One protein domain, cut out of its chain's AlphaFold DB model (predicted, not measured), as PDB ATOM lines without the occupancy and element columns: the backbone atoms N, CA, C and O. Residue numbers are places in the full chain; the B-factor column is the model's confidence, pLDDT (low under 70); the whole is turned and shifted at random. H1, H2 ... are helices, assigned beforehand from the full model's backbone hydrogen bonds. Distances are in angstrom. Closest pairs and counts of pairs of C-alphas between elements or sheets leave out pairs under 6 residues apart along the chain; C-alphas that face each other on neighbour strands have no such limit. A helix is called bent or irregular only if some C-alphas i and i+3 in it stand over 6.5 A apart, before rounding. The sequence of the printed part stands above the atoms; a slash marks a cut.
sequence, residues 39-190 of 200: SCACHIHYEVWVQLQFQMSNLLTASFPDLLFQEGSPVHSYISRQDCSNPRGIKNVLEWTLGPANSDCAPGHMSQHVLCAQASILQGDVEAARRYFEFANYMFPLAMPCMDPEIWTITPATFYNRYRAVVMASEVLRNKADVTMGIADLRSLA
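Overview. This is residues 39 to 190 of the 200 residues of the protein "Hypothetical protein" of Pyrodinium bahamense (UniProt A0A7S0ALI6). Three long helices, H5, H6 and H7, fold back and forth side by side as the core, and the kinked helix H1 packs on H5 near its residues 106 to 108. The short helices H2, H3 and H8 gather toward the other end of H5, while a long strandless stretch, residues 80 to 92, leads away to the small H4, set off from the core near H6. The printed part has 152 residues, with eight named helices, H1 to H8 in order along the chain, and no named strand; the class is all helix. The whole is compact, with a radius of gyration of the C-alphas of 14.9 A and spans of 48 by 35 by 27 A.

Arrangement. H1, residues 41 to 59, touches H5, residues 106 to 122, with residues 42 to 49 alone; the closest C-alphas, of Trp 49 and Gly 108, are 6.4 A apart, at a shallow tilt of 32 degrees, only just short of steep. H2, residues 64 to 69, touches H3, residues 74 to 79, about perpendicular at 78 degrees, with the C-alphas of Leu 68 and His 76 closest at 4.6 A. H3 touches H5 at Ile 79 and Ala 119, whose C-alphas are closest at 5.5 A. H4, residues 93 to 96, is close to but not clearly touching H6, residues 126 to 146; the closest C-alphas, of Trp 96 and Phe 135, are 7.3 A apart. H5 is the hub, touching four helices. H5 and H6 form a helical hairpin at a shallow tilt of 22 degrees, opposite ways, with the C-alphas of Ala 117 and Ala 129 closest at 4.0 A. H6 and H7, residues 156 to 175, form another at 23 degrees, with the C-alphas of Glu 127 and Ser 170 closest at 5.5 A. H8, residues 183 to 189, touches H2, with the C-alphas of Pro 65 and Arg 187 closest at 5.4 A. Each O i to N i+4 pair is within hydrogen-bond range in H3, H5, H7 and H8, against 11 of 15 in H1, 1 of 2 in H2 and 13 of 17 in H6; H4 is too short for such a pair.

Along the chain. H1 begins at C-alpha 41, (9.710, 30.540, 61.832), and spans 24.2 A; it is irregular, C-alphas 44 and 47 being 8.8 A apart. H5 spans 24.6 A and H7 28.3 A. H6 spans 28.7 A and is irregular, C-alphas 138 and 141 being 7.1 A apart. H2, H3, H4 and H8 are shorter; H8 ends at C-alpha 189, (0.732, 50.599, 40.099).

Size, cuts and confidence. The two C-alphas farthest apart, of Ile 44 and Asp 178, are 48.3 A apart. The printed part has no cut, and the link from H3 to H4 is long. The mean pLDDT of the printed part is 84.3; residues 39, 41 to 49 and 91 to 104 are under 70.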
ATOM      1  N   SER A  39      10.027  27.782  57.055       64.94
ATOM      2  CA  SER A  39       9.739  29.043  56.358       64.94
ATOM      3  C   SER A  39       8.752  29.939  57.116       64.94
ATOM      4  O   SER A  39       8.641  31.134  56.810       64.94
ATOM      5  N   CYS A  40       8.069  29.362  58.110       71.38
ATOM      6  CA  CYS A  40       7.107  29.993  58.998       71.38
ATOM      7  C   CYS A  40       7.708  30.394  60.355       71.38
ATOM      8  O   CYS A  40       6.975  30.934  61.186       71.38
ATOM      9  N   ALA A  41       9.018  30.221  60.577       66.88
ATOM     10  CA  ALA A  41       9.710  30.540  61.832       66.88
ATOM     11  C   ALA A  41       9.764  32.042  62.189       66.88
ATOM     12  O   ALA A  41      10.611  32.460  62.975       66.88
ATOM     13  N   CYS A  42       8.826  32.866  61.705       64.88
ATOM     14  CA  CYS A  42       8.666  34.267  62.112       64.88
ATOM     15  C   CYS A  42       8.553  34.430  63.639       64.88
ATOM     16  O   CYS A  42       8.790  35.510  64.174       64.88
ATOM     17  N   HIS A  43       8.184  33.358  64.352       52.28
ATOM     18  CA  HIS A  43       8.042  33.320  65.804       52.28
ATOM     19  C   HIS A  43       9.351  33.553  66.571       52.28
ATOM     20  O   HIS A  43       9.289  33.986  67.720       52.28
ATOM     21  N   ILE A  44      10.524  33.317  65.969       58.75
ATOM     22  CA  ILE A  44      11.816  33.539  66.646       58.75
ATOM     23  C   ILE A  44      12.126  35.049  66.766       58.75
ATOM     24  O   ILE A  44      12.771  35.466  67.726       58.75
ATOM     25  N   HIS A  45      11.561  35.883  65.881       60.16
ATOM     26  CA  HIS A  45      11.670  37.353  65.893       60.16
ATOM     27  C   HIS A  45      10.299  38.051  65.966       60.16
ATOM     28  O   HIS A  45      10.107  39.142  65.418       60.16
ATOM     29  N   TYR A  46       9.340  37.413  66.646       60.12
ATOM     30  CA  TYR A  46       7.910  37.737  66.613       60.12
ATOM     31  C   TYR A  46       7.593  39.234  66.766       60.12
ATOM     32  O   TYR A  46       6.769  39.754  66.024       60.12
ATOM     33  N   GLU A  47       8.259  39.961  67.668       65.88
ATOM     34  CA  GLU A  47       7.895  41.353  67.978       65.88
ATOM     35  C   GLU A  47       8.076  42.322  66.804       65.88
ATOM     36  O   GLU A  47       7.151  43.069  66.479       65.88
ATOM     37  N   VAL A  48       9.237  42.311  66.144       67.06
ATOM     38  CA  VAL A  48       9.529  43.248  65.043       67.06
ATOM     39  C   VAL A  48       8.658  42.929  63.837       67.06
ATOM     40  O   VAL A  48       8.110  43.825  63.194       67.06
ATOM     41  N   TRP A  49       8.489  41.642  63.546       66.94
ATOM     42  CA  TRP A  49       7.718  41.215  62.394       66.94
ATOM     43  C   TRP A  49       6.208  41.441  62.590       66.94
ATOM     44  O   TRP A  49       5.546  41.937  61.680       66.94
ATOM     45  N   VAL A  50       5.665  41.181  63.782       71.75
ATOM     46  CA  VAL A  50       4.265  41.504  64.106       71.75
ATOM     47  C   VAL A  50       4.028  43.008  64.027       71.75
ATOM     48  O   VAL A  50       3.022  43.438  63.467       71.75
ATOM     49  N   GLN A  51       4.962  43.826  64.519       76.25
ATOM     50  CA  GLN A  51       4.880  45.280  64.368       76.25
ATOM     51  C   GLN A  51       4.896  45.702  62.899       76.25
ATOM     52  O   GLN A  51       4.089  46.547  62.512       76.25
ATOM     53  N   LEU A  52       5.759  45.102  62.073       75.12
ATOM     54  CA  LEU A  52       5.777  45.347  60.633       75.12
ATOM     55  C   LEU A  52       4.433  44.978  59.996       75.12
ATOM     56  O   LEU A  52       3.906  45.765  59.216       75.12
ATOM     57  N   GLN A  53       3.840  43.841  60.361       76.19
ATOM     58  CA  GLN A  53       2.514  43.470  59.861       76.19
ATOM     59  C   GLN A  53       1.428  44.436  60.285       76.19
ATOM     60  O   GLN A  53       0.676  44.894  59.434       76.19
ATOM     61  N   PHE A  54       1.355  44.787  61.569       78.25
ATOM     62  CA  PHE A  54       0.388  45.774  62.044       78.25
ATOM     63  C   PHE A  54       0.580  47.124  61.350       78.25
ATOM     64  O   PHE A  54      -0.386  47.815  61.040       78.25
ATOM     65  N   GLN A  55       1.821  47.525  61.081       80.50
ATOM     66  CA  GLN A  55       2.088  48.729  60.304       80.50
ATOM     67  C   GLN A  55       1.588  48.570  58.868       80.50
ATOM     68  O   GLN A  55       0.859  49.429  58.384       80.50
ATOM     69  N   MET A  56       1.914  47.468  58.198       79.19
ATOM     70  CA  MET A  56       1.471  47.214  56.830       79.19
ATOM     71  C   MET A  56      -0.047  47.107  56.715       79.19
ATOM     72  O   MET A  56      -0.603  47.662  55.773       79.19
ATOM     73  N   SER A  57      -0.733  46.472  57.661       77.81
ATOM     74  CA  SER A  57      -2.192  46.373  57.652       77.81
ATOM     75  C   SER A  57      -2.859  47.738  57.814       77.81
ATOM     76  O   SER A  57      -3.820  48.041  57.109       77.81
ATOM     77  N   ASN A  58      -2.290  48.604  58.657       81.06
ATOM     78  CA  ASN A  58      -2.752  49.980  58.837       81.06
ATOM     79  C   ASN A  58      -2.434  50.889  57.640       81.06
ATOM     80  O   ASN A  58      -3.129  51.879  57.414       81.06
ATOM     81  N   LEU A  59      -1.371  50.590  56.890       82.44
ATOM     82  CA  LEU A  59      -0.935  51.404  55.757       82.44
ATOM     83  C   LEU A  59      -1.633  50.991  54.458       82.44
ATOM     84  O   LEU A  59      -2.172  51.856  53.771       82.44
ATOM     85  N   LEU A  60      -1.650  49.693  54.132       81.38
ATOM     86  CA  LEU A  60      -2.134  49.104  52.872       81.38
ATOM     87  C   LEU A  60      -3.673  49.066  52.768       81.38
ATOM     88  O   LEU A  60      -4.276  48.045  52.441       81.38
ATOM     89  N   THR A  61      -4.305  50.202  53.042       84.06
ATOM     90  CA  THR A  61      -5.753  50.429  52.961       84.06
ATOM     91  C   THR A  61      -6.193  50.787  51.538       84.06
ATOM     92  O   THR A  61      -5.367  50.982  50.646       84.06
ATOM     93  N   ALA A  62      -7.503  50.926  51.308       84.88
ATOM     94  CA  ALA A  62      -8.043  51.341  50.008       84.88
ATOM     95  C   ALA A  62      -7.507  52.713  49.553       84.88
ATOM     96  O   ALA A  62      -7.283  52.929  48.364       84.88
ATOM     97  N   SER A  63      -7.220  53.608  50.502       89.81
ATOM     98  CA  SER A  63      -6.663  54.941  50.243       89.81
ATOM     99  C   SER A  63      -5.145  54.946  50.044       89.81
ATOM    100  O   SER A  63      -4.570  56.006  49.789       89.81
ATOM    101  N   PHE A  64      -4.467  53.796  50.166       92.25
ATOM    102  CA  PHE A  64      -3.009  53.710  50.060       92.25
ATOM    103  C   PHE A  64      -2.450  54.353  48.780       92.25
ATOM    104  O   PHE A  64      -1.504  55.133  48.909       92.25
ATOM    105  N   PRO A  65      -3.005  54.125  47.568       93.25
ATOM    106  CA  PRO A  65      -2.490  54.756  46.354       93.25
ATOM    107  C   PRO A  65      -2.484  56.285  46.414       93.25
ATOM    108  O   PRO A  65      -1.518  56.909  45.988       93.25
ATOM    109  N   ASP A  66      -3.538  56.899  46.948       94.00
ATOM    110  CA  ASP A  66      -3.619  58.358  47.043       94.00
ATOM    111  C   ASP A  66      -2.656  58.885  48.105       94.00
ATOM    112  O   ASP A  66      -1.877  59.804  47.842       94.00
ATOM    113  N   LEU A  67      -2.641  58.242  49.276       93.56
ATOM    114  CA  LEU A  67      -1.778  58.632  50.386       93.56
ATOM    115  C   LEU A  67      -0.292  58.460  50.048       93.56
ATOM    116  O   LEU A  67       0.509  59.293  50.462       93.56
ATOM    117  N   LEU A  68       0.093  57.446  49.269       95.38
ATOM    118  CA  LEU A  68       1.483  57.225  48.858       95.38
ATOM    119  C   LEU A  68       2.073  58.446  48.134       95.38
ATOM    120  O   LEU A  68       3.210  58.831  48.397       95.38
ATOM    121  N   PHE A  69       1.288  59.085  47.265       96.25
ATOM    122  CA  PHE A  69       1.719  60.245  46.476       96.25
ATOM    123  C   PHE A  69       1.355  61.594  47.113       96.25
ATOM    124  O   PHE A  69       1.668  62.639  46.545       96.25
ATOM    125  N   GLN A  70       0.711  61.591  48.280       95.62
ATOM    126  CA  GLN A  70       0.432  62.798  49.046       95.62
ATOM    127  C   GLN A  70       1.603  63.095  49.989       95.62
ATOM    128  O   GLN A  70       1.778  62.428  51.010       95.62
ATOM    129  N   GLU A  71       2.392  64.116  49.660       93.56
ATOM    130  CA  GLU A  71       3.503  64.567  50.502       93.56
ATOM    131  C   GLU A  71       3.021  64.899  51.927       93.56
ATOM    132  O   GLU A  71       1.947  65.470  52.133       93.56
ATOM    133  N   GLY A  72       3.799  64.483  52.929       92.19
ATOM    134  CA  GLY A  72       3.456  64.644  54.345       92.19
ATOM    135  C   GLY A  72       2.411  63.657  54.880       92.19
ATOM    136  O   GLY A  72       2.158  63.650  56.085       92.19
ATOM    137  N   SER A  73       1.829  62.785  54.045       94.56
ATOM    138  CA  SER A  73       0.954  61.727  54.558       94.56
ATOM    139  C   SER A  73       1.750  60.715  55.406       94.56
ATOM    140  O   SER A  73       2.961  60.534  55.197       94.56
ATOM    141  N   PRO A  74       1.099  60.002  56.348       90.56
ATOM    142  CA  PRO A  74       1.754  58.936  57.106       90.56
ATOM    143  C   PRO A  74       2.317  57.827  56.207       90.56
ATOM    144  O   PRO A  74       3.423  57.346  56.451       90.56
ATOM    145  N   VAL A  75       1.593  57.471  55.139       92.06
ATOM    146  CA  VAL A  75       2.013  56.458  54.158       92.06
ATOM    147  C   VAL A  75       3.256  56.914  53.412       92.06
ATOM    148  O   VAL A  75       4.257  56.200  53.409       92.06
ATOM    149  N   HIS A  76       3.222  58.115  52.834       93.12
ATOM    150  CA  HIS A  76       4.354  58.685  52.114       93.12
ATOM    151  C   HIS A  76       5.596  58.729  53.007       93.12
ATOM    152  O   HIS A  76       6.651  58.231  52.629       93.12
ATOM    153  N   SER A  77       5.449  59.261  54.224       92.12
ATOM    154  CA  SER A  77       6.544  59.414  55.189       92.12
ATOM    155  C   SER A  77       7.115  58.076  55.658       92.12
ATOM    156  O   SER A  77       8.294  57.979  55.990       92.12
ATOM    157  N   TYR A  78       6.289  57.037  55.760       90.88
ATOM    158  CA  TYR A  78       6.756  55.702  56.116       90.88
ATOM    159  C   TYR A  78       7.504  55.036  54.959       90.88
ATOM    160  O   TYR A  78       8.599  54.511  55.159       90.88
ATOM    161  N   ILE A  79       6.929  55.081  53.754       91.81
ATOM    162  CA  ILE A  79       7.484  54.428  52.565       91.81
ATOM    163  C   ILE A  79       8.782  55.103  52.108       91.81
ATOM    164  O   ILE A  79       9.738  54.411  51.769       91.81
ATOM    165  N   SER A  80       8.867  56.434  52.162       91.94
ATOM    166  CA  SER A  80      10.074  57.172  51.769       91.94
ATOM    167  C   SER A  80      11.276  56.936  52.690       91.94
ATOM    168  O   SER A  80      12.410  57.171  52.279       91.94
ATOM    169  N   ARG A  81      11.046  56.450  53.919       89.06
ATOM    170  CA  ARG A  81      12.090  56.117  54.903       89.06
ATOM    171  C   ARG A  81      12.546  54.659  54.857       89.06
ATOM    172  O   ARG A  81      13.402  54.282  55.652       89.06
ATOM    173  N   GLN A  82      11.976  53.836  53.977       84.69
ATOM    174  CA  GLN A  82      12.410  52.450  53.826       84.69
ATOM    175  C   GLN A  82      13.813  52.413  53.215       84.69
ATOM    176  O   GLN A  82      14.032  52.925  52.117       84.69
ATOM    177  N   ASP A  83      14.757  51.792  53.922       82.06
ATOM    178  CA  ASP A  83      16.118  51.597  53.427       82.06
ATOM    179  C   ASP A  83      16.159  50.399  52.469       82.06
ATOM    180  O   ASP A  83      16.329  49.240  52.854       82.06
ATOM    181  N   CYS A  84      15.902  50.689  51.197       86.00
ATOM    182  CA  CYS A  84      15.780  49.701  50.138       86.00
ATOM    183  C   CYS A  84      17.047  49.694  49.275       86.00
ATOM    184  O   CYS A  84      17.294  50.605  48.484       86.00
ATOM    185  N   SER A  85      17.858  48.641  49.399       82.94
ATOM    186  CA  SER A  85      19.069  48.474  48.583       82.94
ATOM    187  C   SER A  85      18.733  48.303  47.103       82.94
ATOM    188  O   SER A  85      17.896  47.466  46.773       82.94
ATOM    189  N   ASN A  86      19.418  49.016  46.198       86.38
ATOM    190  CA  ASN A  86      19.106  48.987  44.763       86.38
ATOM    191  C   ASN A  86      19.040  47.544  44.214       86.38
ATOM    192  O   ASN A  86      20.066  46.856  44.153       86.38
ATOM    193  N   PRO A  87      17.867  47.109  43.718       85.88
ATOM    194  CA  PRO A  87      17.634  45.726  43.332       85.88
ATOM    195  C   PRO A  87      18.452  45.293  42.105       85.88
ATOM    196  O   PRO A  87      18.605  44.113  41.819       85.88
ATOM    197  N   ARG A  88      19.009  46.227  41.334       86.62
ATOM    198  CA  ARG A  88      19.830  45.900  40.156       86.62
ATOM    199  C   ARG A  88      21.276  45.563  40.508       86.62
ATOM    200  O   ARG A  88      21.987  45.015  39.669       86.62
ATOM    201  N   GLY A  89      21.723  45.932  41.709       81.56
ATOM    202  CA  GLY A  89      23.086  45.676  42.176       81.56
ATOM    203  C   GLY A  89      23.324  44.223  42.585       81.56
ATOM    204  O   GLY A  89      24.475  43.801  42.674       81.56
ATOM    205  N   ILE A  90      22.251  43.459  42.801       74.56
ATOM    206  CA  ILE A  90      22.323  42.092  43.299       74.56
ATOM    207  C   ILE A  90      22.485  41.135  42.116       74.56
ATOM    208  O   ILE A  90      21.634  41.069  41.224       74.56
ATOM    209  N   LYS A  91      23.610  40.416  42.088       69.88
ATOM    210  CA  LYS A  91      24.024  39.592  40.940       69.88
ATOM    211  C   LYS A  91      23.575  38.143  41.066       69.88
ATOM    212  O   LYS A  91      23.436  37.467  40.048       69.88
ATOM    213  N   ASN A  92      23.356  37.670  42.289       68.81
ATOM    214  CA  ASN A  92      22.922  36.309  42.563       68.81
ATOM    215  C   ASN A  92      21.529  36.324  43.199       68.81
ATOM    216  O   ASN A  92      21.330  36.952  44.227       68.81
ATOM    217  N   VAL A  93      20.571  35.593  42.620       60.09
ATOM    218  CA  VAL A  93      19.223  35.410  43.194       60.09
ATOM    219  C   VAL A  93      19.276  34.874  44.631       60.09
ATOM    220  O   VAL A  93      18.430  35.235  45.434       60.09
ATOM    221  N   LEU A  94      20.286  34.085  45.001       61.69
ATOM    222  CA  LEU A  94      20.450  33.592  46.376       61.69
ATOM    223  C   LEU A  94      20.937  34.675  47.355       61.69
ATOM    224  O   LEU A  94      20.716  34.561  48.552       61.69
ATOM    225  N   GLU A  95      21.552  35.761  46.879       63.16
ATOM    226  CA  GLU A  95      21.853  36.916  47.744       63.16
ATOM    227  C   GLU A  95      20.563  37.632  48.182       63.16
ATOM    228  O   GLU A  95      20.573  38.364  49.165       63.16
ATOM    229  N   TRP A  96      19.434  37.388  47.504       63.12
ATOM    230  CA  TRP A  96      18.128  37.941  47.871       63.12
ATOM    231  C   TRP A  96      17.461  37.225  49.028       63.12
ATOM    232  O   TRP A  96      16.747  37.856  49.803       63.12
ATOM    233  N   THR A  97      17.695  35.919  49.162       53.81
ATOM    234  CA  THR A  97      17.146  35.147  50.282       53.81
ATOM    235  C   THR A  97      17.785  35.545  51.608       53.81
ATOM    236  O   THR A  97      17.234  35.215  52.648       53.81
ATOM    237  N   LEU A  98      18.894  36.296  51.580       56.62
ATOM    238  CA  LEU A  98      19.489  36.907  52.770       56.62
ATOM    239  C   LEU A  98      18.644  38.060  53.324       56.62
ATOM    240  O   LEU A  98      18.780  38.372  54.501       56.62
ATOM    241  N   GLY A  99      17.766  38.652  52.499       54.62
ATOM    242  CA  GLY A  99      16.889  39.758  52.876       54.62
ATOM    243  C   GLY A  99      17.604  40.939  53.542       54.62
ATOM    244  O   GLY A  99      18.827  40.985  53.659       54.62
ATOM    245  N   PRO A 100      16.854  41.951  53.983       55.50
ATOM    246  CA  PRO A 100      17.328  42.818  55.050       55.50
ATOM    247  C   PRO A 100      17.331  42.027  56.362       55.50
ATOM    248  O   PRO A 100      16.435  41.219  56.588       55.50
ATOM    249  N   ALA A 101      18.278  42.317  57.258       51.22
ATOM    250  CA  ALA A 101      18.473  41.622  58.542       51.22
ATOM    251  C   ALA A 101      17.282  41.705  59.532       51.22
ATOM    252  O   ALA A 101      17.409  41.332  60.694       51.22
ATOM    253  N   ASN A 102      16.141  42.228  59.088       55.31
ATOM    254  CA  ASN A 102      14.969  42.552  59.891       55.31
ATOM    255  C   ASN A 102      13.927  41.421  59.916       55.31
ATOM    256  O   ASN A 102      12.933  41.533  60.630       55.31
ATOM    257  N   SER A 103      14.104  40.362  59.124       60.62
ATOM    258  CA  SER A 103      13.261  39.169  59.174       60.62
ATOM    259  C   SER A 103      14.040  37.965  58.666       60.62
ATOM    260  O   SER A 103      14.866  38.110  57.777       60.62
ATOM    261  N   ASP A 104      13.767  36.800  59.238       68.31
ATOM    262  CA  ASP A 104      14.335  35.498  58.885       68.31
ATOM    263  C   ASP A 104      13.270  34.525  58.346       68.31
ATOM    264  O   ASP A 104      13.535  33.338  58.178       68.31
ATOM    265  N   CYS A 105      12.051  35.009  58.067       77.56
ATOM    266  CA  CYS A 105      10.922  34.177  57.648       77.56
ATOM    267  C   CYS A 105      10.296  34.625  56.321       77.56
ATOM    268  O   CYS A 105      10.289  35.812  55.973       77.56
ATOM    269  N   ALA A 106       9.737  33.679  55.555       83.06
ATOM    270  CA  ALA A 106       9.336  33.939  54.165       83.06
ATOM    271  C   ALA A 106       8.319  35.078  54.047       83.06
ATOM    272  O   ALA A 106       8.499  35.956  53.193       83.06
ATOM    273  N   PRO A 107       7.298  35.136  54.917       83.31
ATOM    274  CA  PRO A 107       6.325  36.206  54.851       83.31
ATOM    275  C   PRO A 107       6.906  37.595  55.159       83.31
ATOM    276  O   PRO A 107       6.513  38.580  54.528       83.31
ATOM    277  N   GLY A 108       7.852  37.707  56.095       81.25
ATOM    278  CA  GLY A 108       8.503  38.979  56.415       81.25
ATOM    279  C   GLY A 108       9.406  39.486  55.291       81.25
ATOM    280  O   GLY A 108       9.306  40.651  54.905       81.25
ATOM    281  N   HIS A 109      10.195  38.602  54.674       83.19
ATOM    282  CA  HIS A 109      10.972  38.941  53.474       83.19
ATOM    283  C   HIS A 109      10.071  39.404  52.323       83.19
ATOM    284  O   HIS A 109      10.314  40.442  51.703       83.19
ATOM    285  N   MET A 110       9.002  38.651  52.054       87.69
ATOM    286  CA  MET A 110       8.033  38.990  51.014       87.69
ATOM    287  C   MET A 110       7.413  40.375  51.259       87.69
ATOM    288  O   MET A 110       7.359  41.199  50.345       87.69
ATOM    289  N   SER A 111       6.999  40.646  52.499       86.38
ATOM    290  CA  SER A 111       6.430  41.925  52.940       86.38
ATOM    291  C   SER A 111       7.359  43.102  52.672       86.38
ATOM    292  O   SER A 111       6.961  44.094  52.059       86.38
ATOM    293  N   GLN A 112       8.624  42.969  53.071       87.00
ATOM    294  CA  GLN A 112       9.614  44.020  52.880       87.00
ATOM    295  C   GLN A 112       9.882  44.296  51.399       87.00
ATOM    296  O   GLN A 112      10.014  45.451  50.996       87.00
ATOM    297  N   HIS A 113       9.921  43.258  50.562       90.00
ATOM    298  CA  HIS A 113      10.049  43.450  49.121       90.00
ATOM    299  C   HIS A 113       8.834  44.163  48.520       90.00
ATOM    300  O   HIS A 113       9.012  45.038  47.674       90.00
ATOM    301  N   VAL A 114       7.614  43.880  48.988       91.75
ATOM    302  CA  VAL A 114       6.426  44.649  48.577       91.75
ATOM    303  C   VAL A 114       6.575  46.124  48.964       91.75
ATOM    304  O   VAL A 114       6.355  46.984  48.110       91.75
ATOM    305  N   LEU A 115       7.019  46.434  50.187       91.06
ATOM    306  CA  LEU A 115       7.266  47.815  50.630       91.06
ATOM    307  C   LEU A 115       8.330  48.523  49.783       91.06
ATOM    308  O   LEU A 115       8.107  49.645  49.326       91.06
ATOM    309  N   CYS A 116       9.450  47.858  49.501       92.31
ATOM    310  CA  CYS A 116      10.497  48.416  48.646       92.31
ATOM    311  C   CYS A 116      10.052  48.602  47.191       92.31
ATOM    312  O   CYS A 116      10.482  49.549  46.523       92.31
ATOM    313  N   ALA A 117       9.136  47.765  46.700       94.81
ATOM    314  CA  ALA A 117       8.494  48.003  45.417       94.81
ATOM    315  C   ALA A 117       7.640  49.281  45.443       94.81
ATOM    316  O   ALA A 117       7.720  50.074  44.507       94.81
ATOM    317  N   GLN A 118       6.885  49.529  46.523       95.38
ATOM    318  CA  GLN A 118       6.110  50.769  46.677       95.38
ATOM    319  C   GLN A 118       7.010  52.008  46.785       95.38
ATOM    320  O   GLN A 118       6.715  53.028  46.164       95.38
ATOM    321  N   ALA A 119       8.136  51.914  47.500       95.06
ATOM    322  CA  ALA A 119       9.133  52.986  47.561       95.06
ATOM    323  C   ALA A 119       9.725  53.297  46.179       95.06
ATOM    324  O   ALA A 119       9.868  54.460  45.805       95.06
ATOM    325  N   SER A 120       9.996  52.261  45.383       96.19
ATOM    326  CA  SER A 120      10.485  52.423  44.010       96.19
ATOM    327  C   SER A 120       9.426  53.058  43.098       96.19
ATOM    328  O   SER A 120       9.745  53.950  42.318       96.19
ATOM    329  N   ILE A 121       8.151  52.670  43.238       96.81
ATOM    330  CA  ILE A 121       7.018  53.292  42.525       96.81
ATOM    331  C   ILE A 121       6.893  54.779  42.877       96.81
ATOM    332  O   ILE A 121       6.726  55.600  41.976       96.81
ATOM    333  N   LEU A 122       7.022  55.136  44.159       96.06
ATOM    334  CA  LEU A 122       6.999  56.527  44.620       96.06
ATOM    335  C   LEU A 122       8.107  57.373  43.968       96.06
ATOM    336  O   LEU A 122       7.883  58.534  43.638       96.06
ATOM    337  N   GLN A 123       9.279  56.780  43.740       95.06
ATOM    338  CA  GLN A 123      10.413  57.417  43.060       95.06
ATOM    339  C   GLN A 123      10.291  57.414  41.524       95.06
ATOM    340  O   GLN A 123      11.160  57.952  40.839       95.06
ATOM    341  N   GLY A 124       9.246  56.794  40.963       95.06
ATOM    342  CA  GLY A 124       9.093  56.599  39.519       95.06
ATOM    343  C   GLY A 124      10.001  55.510  38.933       95.06
ATOM    344  O   GLY A 124      10.049  55.340  37.714       95.06
ATOM    345  N   ASP A 125      10.700  54.738  39.769       95.44
ATOM    346  CA  ASP A 125      11.571  53.646  39.341       95.44
ATOM    347  C   ASP A 125      10.794  52.320  39.220       95.44
ATOM    348  O   ASP A 125      10.865  51.411  40.053       95.44
ATOM    349  N   VAL A 126      10.044  52.198  38.126       96.12
ATOM    350  CA  VAL A 126       9.191  51.029  37.848       96.12
ATOM    351  C   VAL A 126      10.010  49.759  37.591       96.12
ATOM    352  O   VAL A 126       9.560  48.654  37.889       96.12
ATOM    353  N   GLU A 127      11.235  49.884  37.081       94.88
ATOM    354  CA  GLU A 127      12.117  48.730  36.883       94.88
ATOM    355  C   GLU A 127      12.616  48.171  38.219       94.88
ATOM    356  O   GLU A 127      12.626  46.951  38.404       94.88
ATOM    357  N   ALA A 128      13.010  49.037  39.156       94.12
ATOM    358  CA  ALA A 128      13.348  48.601  40.505       94.12
ATOM    359  C   ALA A 128      12.131  47.979  41.201       94.12
ATOM    360  O   ALA A 128      12.247  46.896  41.781       94.12
ATOM    361  N   ALA A 129      10.954  48.593  41.055       96.12
ATOM    362  CA  ALA A 129       9.713  48.044  41.590       96.12
ATOM    363  C   ALA A 129       9.423  46.639  41.049       96.12
ATOM    364  O   ALA A 129       9.139  45.728  41.830       96.12
ATOM    365  N   ARG A 130       9.558  46.434  39.729       96.12
ATOM    366  CA  ARG A 130       9.399  45.120  39.091       96.12
ATOM    367  C   ARG A 130      10.336  44.097  39.715       96.12
ATOM    368  O   ARG A 130       9.884  43.016  40.074       96.12
ATOM    369  N   ARG A 131      11.620  44.435  39.857       93.06
ATOM    370  CA  ARG A 131      12.619  43.542  40.456       93.06
ATOM    371  C   ARG A 131      12.199  43.121  41.863       93.06
ATOM    372  O   ARG A 131      12.088  41.929  42.102       93.06
ATOM    373  N   TYR A 132      11.867  44.054  42.756       93.25
ATOM    374  CA  TYR A 132      11.374  43.706  44.097       93.25
ATOM    375  C   TYR A 132      10.153  42.783  44.075       93.25
ATOM    376  O   TYR A 132      10.090  41.816  44.832       93.25
ATOM    377  N   PHE A 133       9.217  43.040  43.167       94.94
ATOM    378  CA  PHE A 133       8.049  42.194  42.967       94.94
ATOM    379  C   PHE A 133       8.400  40.783  42.456       94.94
ATOM    380  O   PHE A 133       7.745  39.825  42.862       94.94
ATOM    381  N   GLU A 134       9.444  40.613  41.635       92.56
ATOM    382  CA  GLU A 134       9.967  39.286  41.257       92.56
ATOM    383  C   GLU A 134      10.469  38.505  42.474       92.56
ATOM    384  O   GLU A 134      10.174  37.315  42.596       92.56
ATOM    385  N   PHE A 135      11.170  39.165  43.400       88.88
ATOM    386  CA  PHE A 135      11.652  38.511  44.622       88.88
ATOM    387  C   PHE A 135      10.522  38.189  45.582       88.88
ATOM    388  O   PHE A 135      10.457  37.073  46.090       88.88
ATOM    389  N   ALA A 136       9.572  39.107  45.765       90.69
ATOM    390  CA  ALA A 136       8.362  38.813  46.520       90.69
ATOM    391  C   ALA A 136       7.614  37.607  45.921       90.69
ATOM    392  O   ALA A 136       7.185  36.729  46.660       90.69
ATOM    393  N   ASN A 137       7.528  37.510  44.590       92.62
ATOM    394  CA  ASN A 137       6.867  36.397  43.907       92.62
ATOM    395  C   ASN A 137       7.613  35.068  44.085       92.62
ATOM    396  O   ASN A 137       6.976  34.028  44.223       92.62
ATOM    397  N   TYR A 138       8.946  35.093  44.110       88.12
ATOM    398  CA  TYR A 138       9.754  33.916  44.437       88.12
ATOM    399  C   TYR A 138       9.482  33.418  45.867       88.12
ATOM    400  O   TYR A 138       9.374  32.214  46.088       88.12
ATOM    401  N   MET A 139       9.314  34.340  46.819       86.25
ATOM    402  CA  MET A 139       9.052  34.029  48.231       86.25
ATOM    403  C   MET A 139       7.593  33.646  48.508       86.25
ATOM    404  O   MET A 139       7.316  32.931  49.469       86.25
ATOM    405  N   PHE A 140       6.656  34.101  47.674       89.19
ATOM    406  CA  PHE A 140       5.215  33.968  47.897       89.19
ATOM    407  C   PHE A 140       4.753  32.524  48.191       89.19
ATOM    408  O   PHE A 140       4.037  32.334  49.174       89.19
ATOM    409  N   PRO A 141       5.181  31.479  47.449       88.19
ATOM    410  CA  PRO A 141       4.775  30.099  47.735       88.19
ATOM    411  C   PRO A 141       5.278  29.568  49.084       88.19
ATOM    412  O   PRO A 141       4.647  28.685  49.656       88.19
ATOM    413  N   LEU A 142       6.399  30.099  49.584       85.62
ATOM    414  CA  LEU A 142       6.969  29.746  50.888       85.62
ATOM    415  C   LEU A 142       6.283  30.506  52.029       85.62
ATOM    416  O   LEU A 142       6.189  29.997  53.142       85.62
ATOM    417  N   ALA A 143       5.824  31.727  51.745       86.44
ATOM    418  CA  ALA A 143       5.146  32.592  52.699       86.44
ATOM    419  C   ALA A 143       3.681  32.193  52.914       86.44
ATOM    420  O   ALA A 143       3.213  32.181  54.047       86.44
ATOM    421  N   MET A 144       2.968  31.853  51.837       87.38
ATOM    422  CA  MET A 144       1.516  31.648  51.837       87.38
ATOM    423  C   MET A 144       1.011  30.655  52.902       87.38
ATOM    424  O   MET A 144       0.045  31.000  53.579       87.38
ATOM    425  N   PRO A 145       1.655  29.495  53.153       85.75
ATOM    426  CA  PRO A 145       1.223  28.580  54.217       85.75
ATOM    427  C   PRO A 145       1.289  29.177  55.631       85.75
ATOM    428  O   PRO A 145       0.630  28.676  56.536       85.75
ATOM    429  N   CYS A 146       2.090  30.225  55.822       80.19
ATOM    430  CA  CYS A 146       2.313  30.900  57.097       80.19
ATOM    431  C   CYS A 146       1.475  32.183  57.244       80.19
ATOM    432  O   CYS A 146       1.544  32.857  58.272       80.19
ATOM    433  N   MET A 147       0.751  32.582  56.194       80.69
ATOM    434  CA  MET A 147      -0.010  33.822  56.174       80.69
ATOM    435  C   MET A 147      -1.447  33.567  56.622       80.69
ATOM    436  O   MET A 147      -2.257  33.042  55.863       80.69
ATOM    437  N   ASP A 148      -1.761  33.966  57.851       77.94
ATOM    438  CA  ASP A 148      -3.134  33.993  58.352       77.94
ATOM    439  C   ASP A 148      -3.951  35.091  57.634       77.94
ATOM    440  O   ASP A 148      -3.635  36.276  57.775       77.94
ATOM    441  N   PRO A 149      -5.005  34.754  56.874       75.94
ATOM    442  CA  PRO A 149      -5.809  35.748  56.164       75.94
ATOM    443  C   PRO A 149      -6.484  36.780  57.083       75.94
ATOM    444  O   PRO A 149      -6.852  37.847  56.597       75.94
ATOM    445  N   GLU A 150      -6.636  36.508  58.384       75.25
ATOM    446  CA  GLU A 150      -7.162  37.482  59.353       75.25
ATOM    447  C   GLU A 150      -6.125  38.544  59.749       75.25
ATOM    448  O   GLU A 150      -6.478  39.651  60.161       75.25
ATOM    449  N   ILE A 151      -4.838  38.223  59.611       71.94
ATOM    450  CA  ILE A 151      -3.718  39.092  59.994       71.94
ATOM    451  C   ILE A 151      -3.130  39.789  58.760       71.94
ATOM    452  O   ILE A 151      -2.671  40.932  58.829       71.94
ATOM    453  N   TRP A 152      -3.144  39.110  57.616       76.19
ATOM    454  CA  TRP A 152      -2.397  39.494  56.430       76.19
ATOM    455  C   TRP A 152      -3.253  40.190  55.374       76.19
ATOM    456  O   TRP A 152      -4.166  39.611  54.796       76.19
ATOM    457  N   THR A 153      -2.869  41.415  55.006       76.06
ATOM    458  CA  THR A 153      -3.547  42.194  53.947       76.06
ATOM    459  C   THR A 153      -3.121  41.816  52.525       76.06
ATOM    460  O   THR A 153      -3.645  42.335  51.532       76.06
ATOM    461  N   ILE A 154      -2.161  40.898  52.404       85.19
ATOM    462  CA  ILE A 154      -1.656  40.383  51.136       85.19
ATOM    463  C   ILE A 154      -2.338  39.045  50.857       85.19
ATOM    464  O   ILE A 154      -2.036  38.036  51.480       85.19
ATOM    465  N   THR A 155      -3.232  39.032  49.874       86.75
ATOM    466  CA  THR A 155      -3.863  37.808  49.366       86.75
ATOM    467  C   THR A 155      -3.176  37.379  48.069       86.75
ATOM    468  O   THR A 155      -2.576  38.221  47.392       86.75
ATOM    469  N   PRO A 156      -3.305  36.109  47.639       89.75
ATOM    470  CA  PRO A 156      -2.828  35.696  46.321       89.75
ATOM    471  C   PRO A 156      -3.384  36.570  45.191       89.75
ATOM    472  O   PRO A 156      -2.641  36.983  44.302       89.75
ATOM    473  N   ALA A 157      -4.676  36.905  45.245       89.06
ATOM    474  CA  ALA A 157      -5.325  37.720  44.226       89.06
ATOM    475  C   ALA A 157      -4.738  39.140  44.169       89.06
ATOM    476  O   ALA A 157      -4.328  39.591  43.096       89.06
ATOM    477  N   THR A 158      -4.636  39.837  45.308       88.25
ATOM    478  CA  THR A 158      -4.070  41.199  45.342       88.25
ATOM    479  C   THR A 158      -2.609  41.214  44.940       88.25
ATOM    480  O   THR A 158      -2.213  42.050  44.123       88.25
ATOM    481  N   PHE A 159      -1.831  40.251  45.434       92.00
ATOM    482  CA  PHE A 159      -0.423  40.119  45.095       92.00
ATOM    483  C   PHE A 159      -0.215  39.940  43.590       92.00
ATOM    484  O   PHE A 159       0.463  40.758  42.967       92.00
ATOM    485  N   TYR A 160      -0.838  38.927  42.977       93.88
ATOM    486  CA  TYR A 160      -0.635  38.646  41.554       93.88
ATOM    487  C   TYR A 160      -1.176  39.749  40.644       93.88
ATOM    488  O   TYR A 160      -0.558  40.038  39.616       93.88
ATOM    489  N   ASN A 161      -2.277  40.403  41.019       92.88
ATOM    490  CA  ASN A 161      -2.807  41.533  40.259       92.88
ATOM    491  C   ASN A 161      -1.822  42.708  40.233       92.88
ATOM    492  O   ASN A 161      -1.586  43.287  39.169       92.88
ATOM    493  N   ARG A 162      -1.211  43.044  41.377       94.00
ATOM    494  CA  ARG A 162      -0.208  44.119  41.435       94.00
ATOM    495  C   ARG A 162       1.108  43.712  40.778       94.00
ATOM    496  O   ARG A 162       1.615  44.469  39.953       94.00
ATOM    497  N   TYR A 163       1.606  42.507  41.059       95.88
ATOM    498  CA  TYR A 163       2.802  41.939  40.429       95.88
ATOM    499  C   TYR A 163       2.729  42.039  38.898       95.88
ATOM    500  O   TYR A 163       3.609  42.628  38.269       95.88
ATOM    501  N   ARG A 164       1.639  41.542  38.296       96.50
ATOM    502  CA  ARG A 164       1.438  41.587  36.839       96.50
ATOM    503  C   ARG A 164       1.383  43.016  36.311       96.50
ATOM    504  O   ARG A 164       2.030  43.301  35.311       96.50
ATOM    505  N   ALA A 165       0.654  43.915  36.974       96.31
ATOM    506  CA  ALA A 165       0.549  45.308  36.539       96.31
ATOM    507  C   ALA A 165       1.925  45.996  36.470       96.31
ATOM    508  O   ALA A 165       2.236  46.652  35.476       96.31
ATOM    509  N   VAL A 166       2.771  45.796  37.485       97.50
ATOM    510  CA  VAL A 166       4.121  46.381  37.527       97.50
ATOM    511  C   VAL A 166       5.046  45.748  36.488       97.50
ATOM    512  O   VAL A 166       5.792  46.469  35.822       97.50
ATOM    513  N   VAL A 167       4.986  44.424  36.302       96.75
ATOM    514  CA  VAL A 167       5.752  43.728  35.253       96.75
ATOM    515  C   VAL A 167       5.402  44.283  33.874       96.75
ATOM    516  O   VAL A 167       6.300  44.719  33.157       96.75
ATOM    517  N   MET A 168       4.111  44.361  33.544       96.19
ATOM    518  CA  MET A 168       3.651  44.883  32.254       96.19
ATOM    519  C   MET A 168       4.069  46.344  32.045       96.19
ATOM    520  O   MET A 168       4.536  46.703  30.966       96.19
ATOM    521  N   ALA A 169       3.950  47.193  33.070       96.06
ATOM    522  CA  ALA A 169       4.364  48.593  32.976       96.06
ATOM    523  C   ALA A 169       5.873  48.739  32.721       96.06
ATOM    524  O   ALA A 169       6.292  49.504  31.852       96.06
ATOM    525  N   SER A 170       6.695  47.961  33.427       95.94
ATOM    526  CA  SER A 170       8.143  47.938  33.214       95.94
ATOM    527  C   SER A 170       8.521  47.431  31.815       95.94
ATOM    528  O   SER A 170       9.411  48.001  31.183       95.94
ATOM    529  N   GLU A 171       7.832  46.416  31.286       94.56
ATOM    530  CA  GLU A 171       8.040  45.940  29.912       94.56
ATOM    531  C   GLU A 171       7.689  47.004  28.866       94.56
ATOM    532  O   GLU A 171       8.442  47.199  27.908       94.56
ATOM    533  N   VAL A 172       6.584  47.730  29.056       93.25
ATOM    534  CA  VAL A 172       6.197  48.840  28.173       93.25
ATOM    535  C   VAL A 172       7.280  49.918  28.148       93.25
ATOM    536  O   VAL A 172       7.661  50.353  27.061       93.25
ATOM    537  N   LEU A 173       7.805  50.306  29.313       92.62
ATOM    538  CA  LEU A 173       8.872  51.305  29.422       92.62
ATOM    539  C   LEU A 173      10.179  50.843  28.769       92.62
ATOM    540  O   LEU A 173      10.824  51.609  28.061       92.62
ATOM    541  N   ARG A 174      10.560  49.572  28.943       91.31
ATOM    542  CA  ARG A 174      11.762  49.011  28.298       91.31
ATOM    543  C   ARG A 174      11.665  49.012  26.773       91.31
ATOM    544  O   ARG A 174      12.668  49.227  26.100       91.31
ATOM    545  N   ASN A 175      10.474  48.757  26.236       91.19
ATOM    546  CA  ASN A 175      10.250  48.639  24.795       91.19
ATOM    547  C   ASN A 175       9.946  49.982  24.111       91.19
ATOM    548  O   ASN A 175       9.890  50.037  22.882       91.19
ATOM    549  N   LYS A 176       9.734  51.059  24.877       88.31
ATOM    550  CA  LYS A 176       9.409  52.390  24.354       88.31
ATOM    551  C   LYS A 176      10.287  53.445  25.021       88.31
ATOM    552  O   LYS A 176       9.945  53.954  26.083       88.31
ATOM    553  N   ALA A 177      11.387  53.795  24.354       71.75
ATOM    554  CA  ALA A 177      12.408  54.714  24.868       71.75
ATOM    555  C   ALA A 177      11.869  56.096  25.298       71.75
ATOM    556  O   ALA A 177      12.457  56.717  26.177       71.75
ATOM    557  N   ASP A 178      10.741  56.540  24.732       82.31
ATOM    558  CA  ASP A 178      10.179  57.881  24.954       82.31
ATOM    559  C   ASP A 178       8.956  57.906  25.888       82.31
ATOM    560  O   ASP A 178       8.294  58.937  26.019       82.31
ATOM    561  N   VAL A 179       8.603  56.785  26.524       85.25
ATOM    562  CA  VAL A 179       7.464  56.749  27.452       85.25
ATOM    563  C   VAL A 179       7.954  57.012  28.868       85.25
ATOM    564  O   VAL A 179       8.760  56.262  29.409       85.25
ATOM    565  N   THR A 180       7.420  58.056  29.490       85.69
ATOM    566  CA  THR A 180       7.512  58.287  30.933       85.69
ATOM    567  C   THR A 180       6.138  58.065  31.553       85.69
ATOM    568  O   THR A 180       5.114  58.371  30.944       85.69
ATOM    569  N   MET A 181       6.093  57.483  32.753       89.94
ATOM    570  CA  MET A 181       4.831  57.301  33.472       89.94
ATOM    571  C   MET A 181       4.478  58.582  34.218       89.94
ATOM    572  O   MET A 181       5.300  59.116  34.966       89.94
ATOM    573  N   GLY A 182       3.249  59.065  34.034       94.00
ATOM    574  CA  GLY A 182       2.727  60.155  34.847       94.00
ATOM    575  C   GLY A 182       2.412  59.687  36.269       94.00
ATOM    576  O   GLY A 182       2.297  58.493  36.542       94.00
ATOM    577  N   ILE A 183       2.187  60.636  37.184       94.50
ATOM    578  CA  ILE A 183       1.789  60.330  38.572       94.50
ATOM    579  C   ILE A 183       0.518  59.470  38.615       94.50
ATOM    580  O   ILE A 183       0.416  58.575  39.447       94.50
ATOM    581  N   ALA A 184      -0.444  59.706  37.716       94.81
ATOM    582  CA  ALA A 184      -1.663  58.902  37.637       94.81
ATOM    583  C   ALA A 184      -1.366  57.431  37.295       94.81
ATOM    584  O   ALA A 184      -1.927  56.527  37.916       94.81
ATOM    585  N   ASP A 185      -0.438  57.189  36.365       95.38
ATOM    586  CA  ASP A 185      -0.042  55.837  35.983       95.38
ATOM    587  C   ASP A 185       0.738  55.161  37.116       95.38
ATOM    588  O   ASP A 185       0.441  54.021  37.467       95.38
ATOM    589  N   LEU A 186       1.673  55.872  37.756       96.38
ATOM    590  CA  LEU A 186       2.410  55.371  38.924       96.38
ATOM    591  C   LEU A 186       1.470  55.041  40.092       96.38
ATOM    592  O   LEU A 186       1.594  53.988  40.716       96.38
ATOM    593  N   ARG A 187       0.463  55.884  40.340       95.88
ATOM    594  CA  ARG A 187      -0.587  55.624  41.332       95.88
ATOM    595  C   ARG A 187      -1.385  54.363  41.009       95.88
ATOM    596  O   ARG A 187      -1.753  53.628  41.920       95.88
ATOM    597  N   SER A 188      -1.627  54.069  39.732       94.88
ATOM    598  CA  SER A 188      -2.319  52.835  39.330       94.88
ATOM    599  C   SER A 188      -1.515  51.559  39.637       94.88
ATOM    600  O   SER A 188      -2.109  50.489  39.811       94.88
ATOM    601  N   LEU A 189      -0.185  51.682  39.738       95.94
ATOM    602  CA  LEU A 189       0.732  50.599  40.099       95.94
ATOM    603  C   LEU A 189       0.869  50.390  41.609       95.94
ATOM    604  O   LEU A 189       1.325  49.323  42.027       95.94
ATOM    605  N   ALA A 190       0.488  51.383  42.418       94.94
ATOM    606  CA  ALA A 190       0.544  51.285  43.868       94.94
ATOM    607  C   ALA A 190      -0.332  50.135  44.393       94.94
ATOM    608  O   ALA A 190      -1.283  49.689  43.740       94.94
TER     609      ALA A 190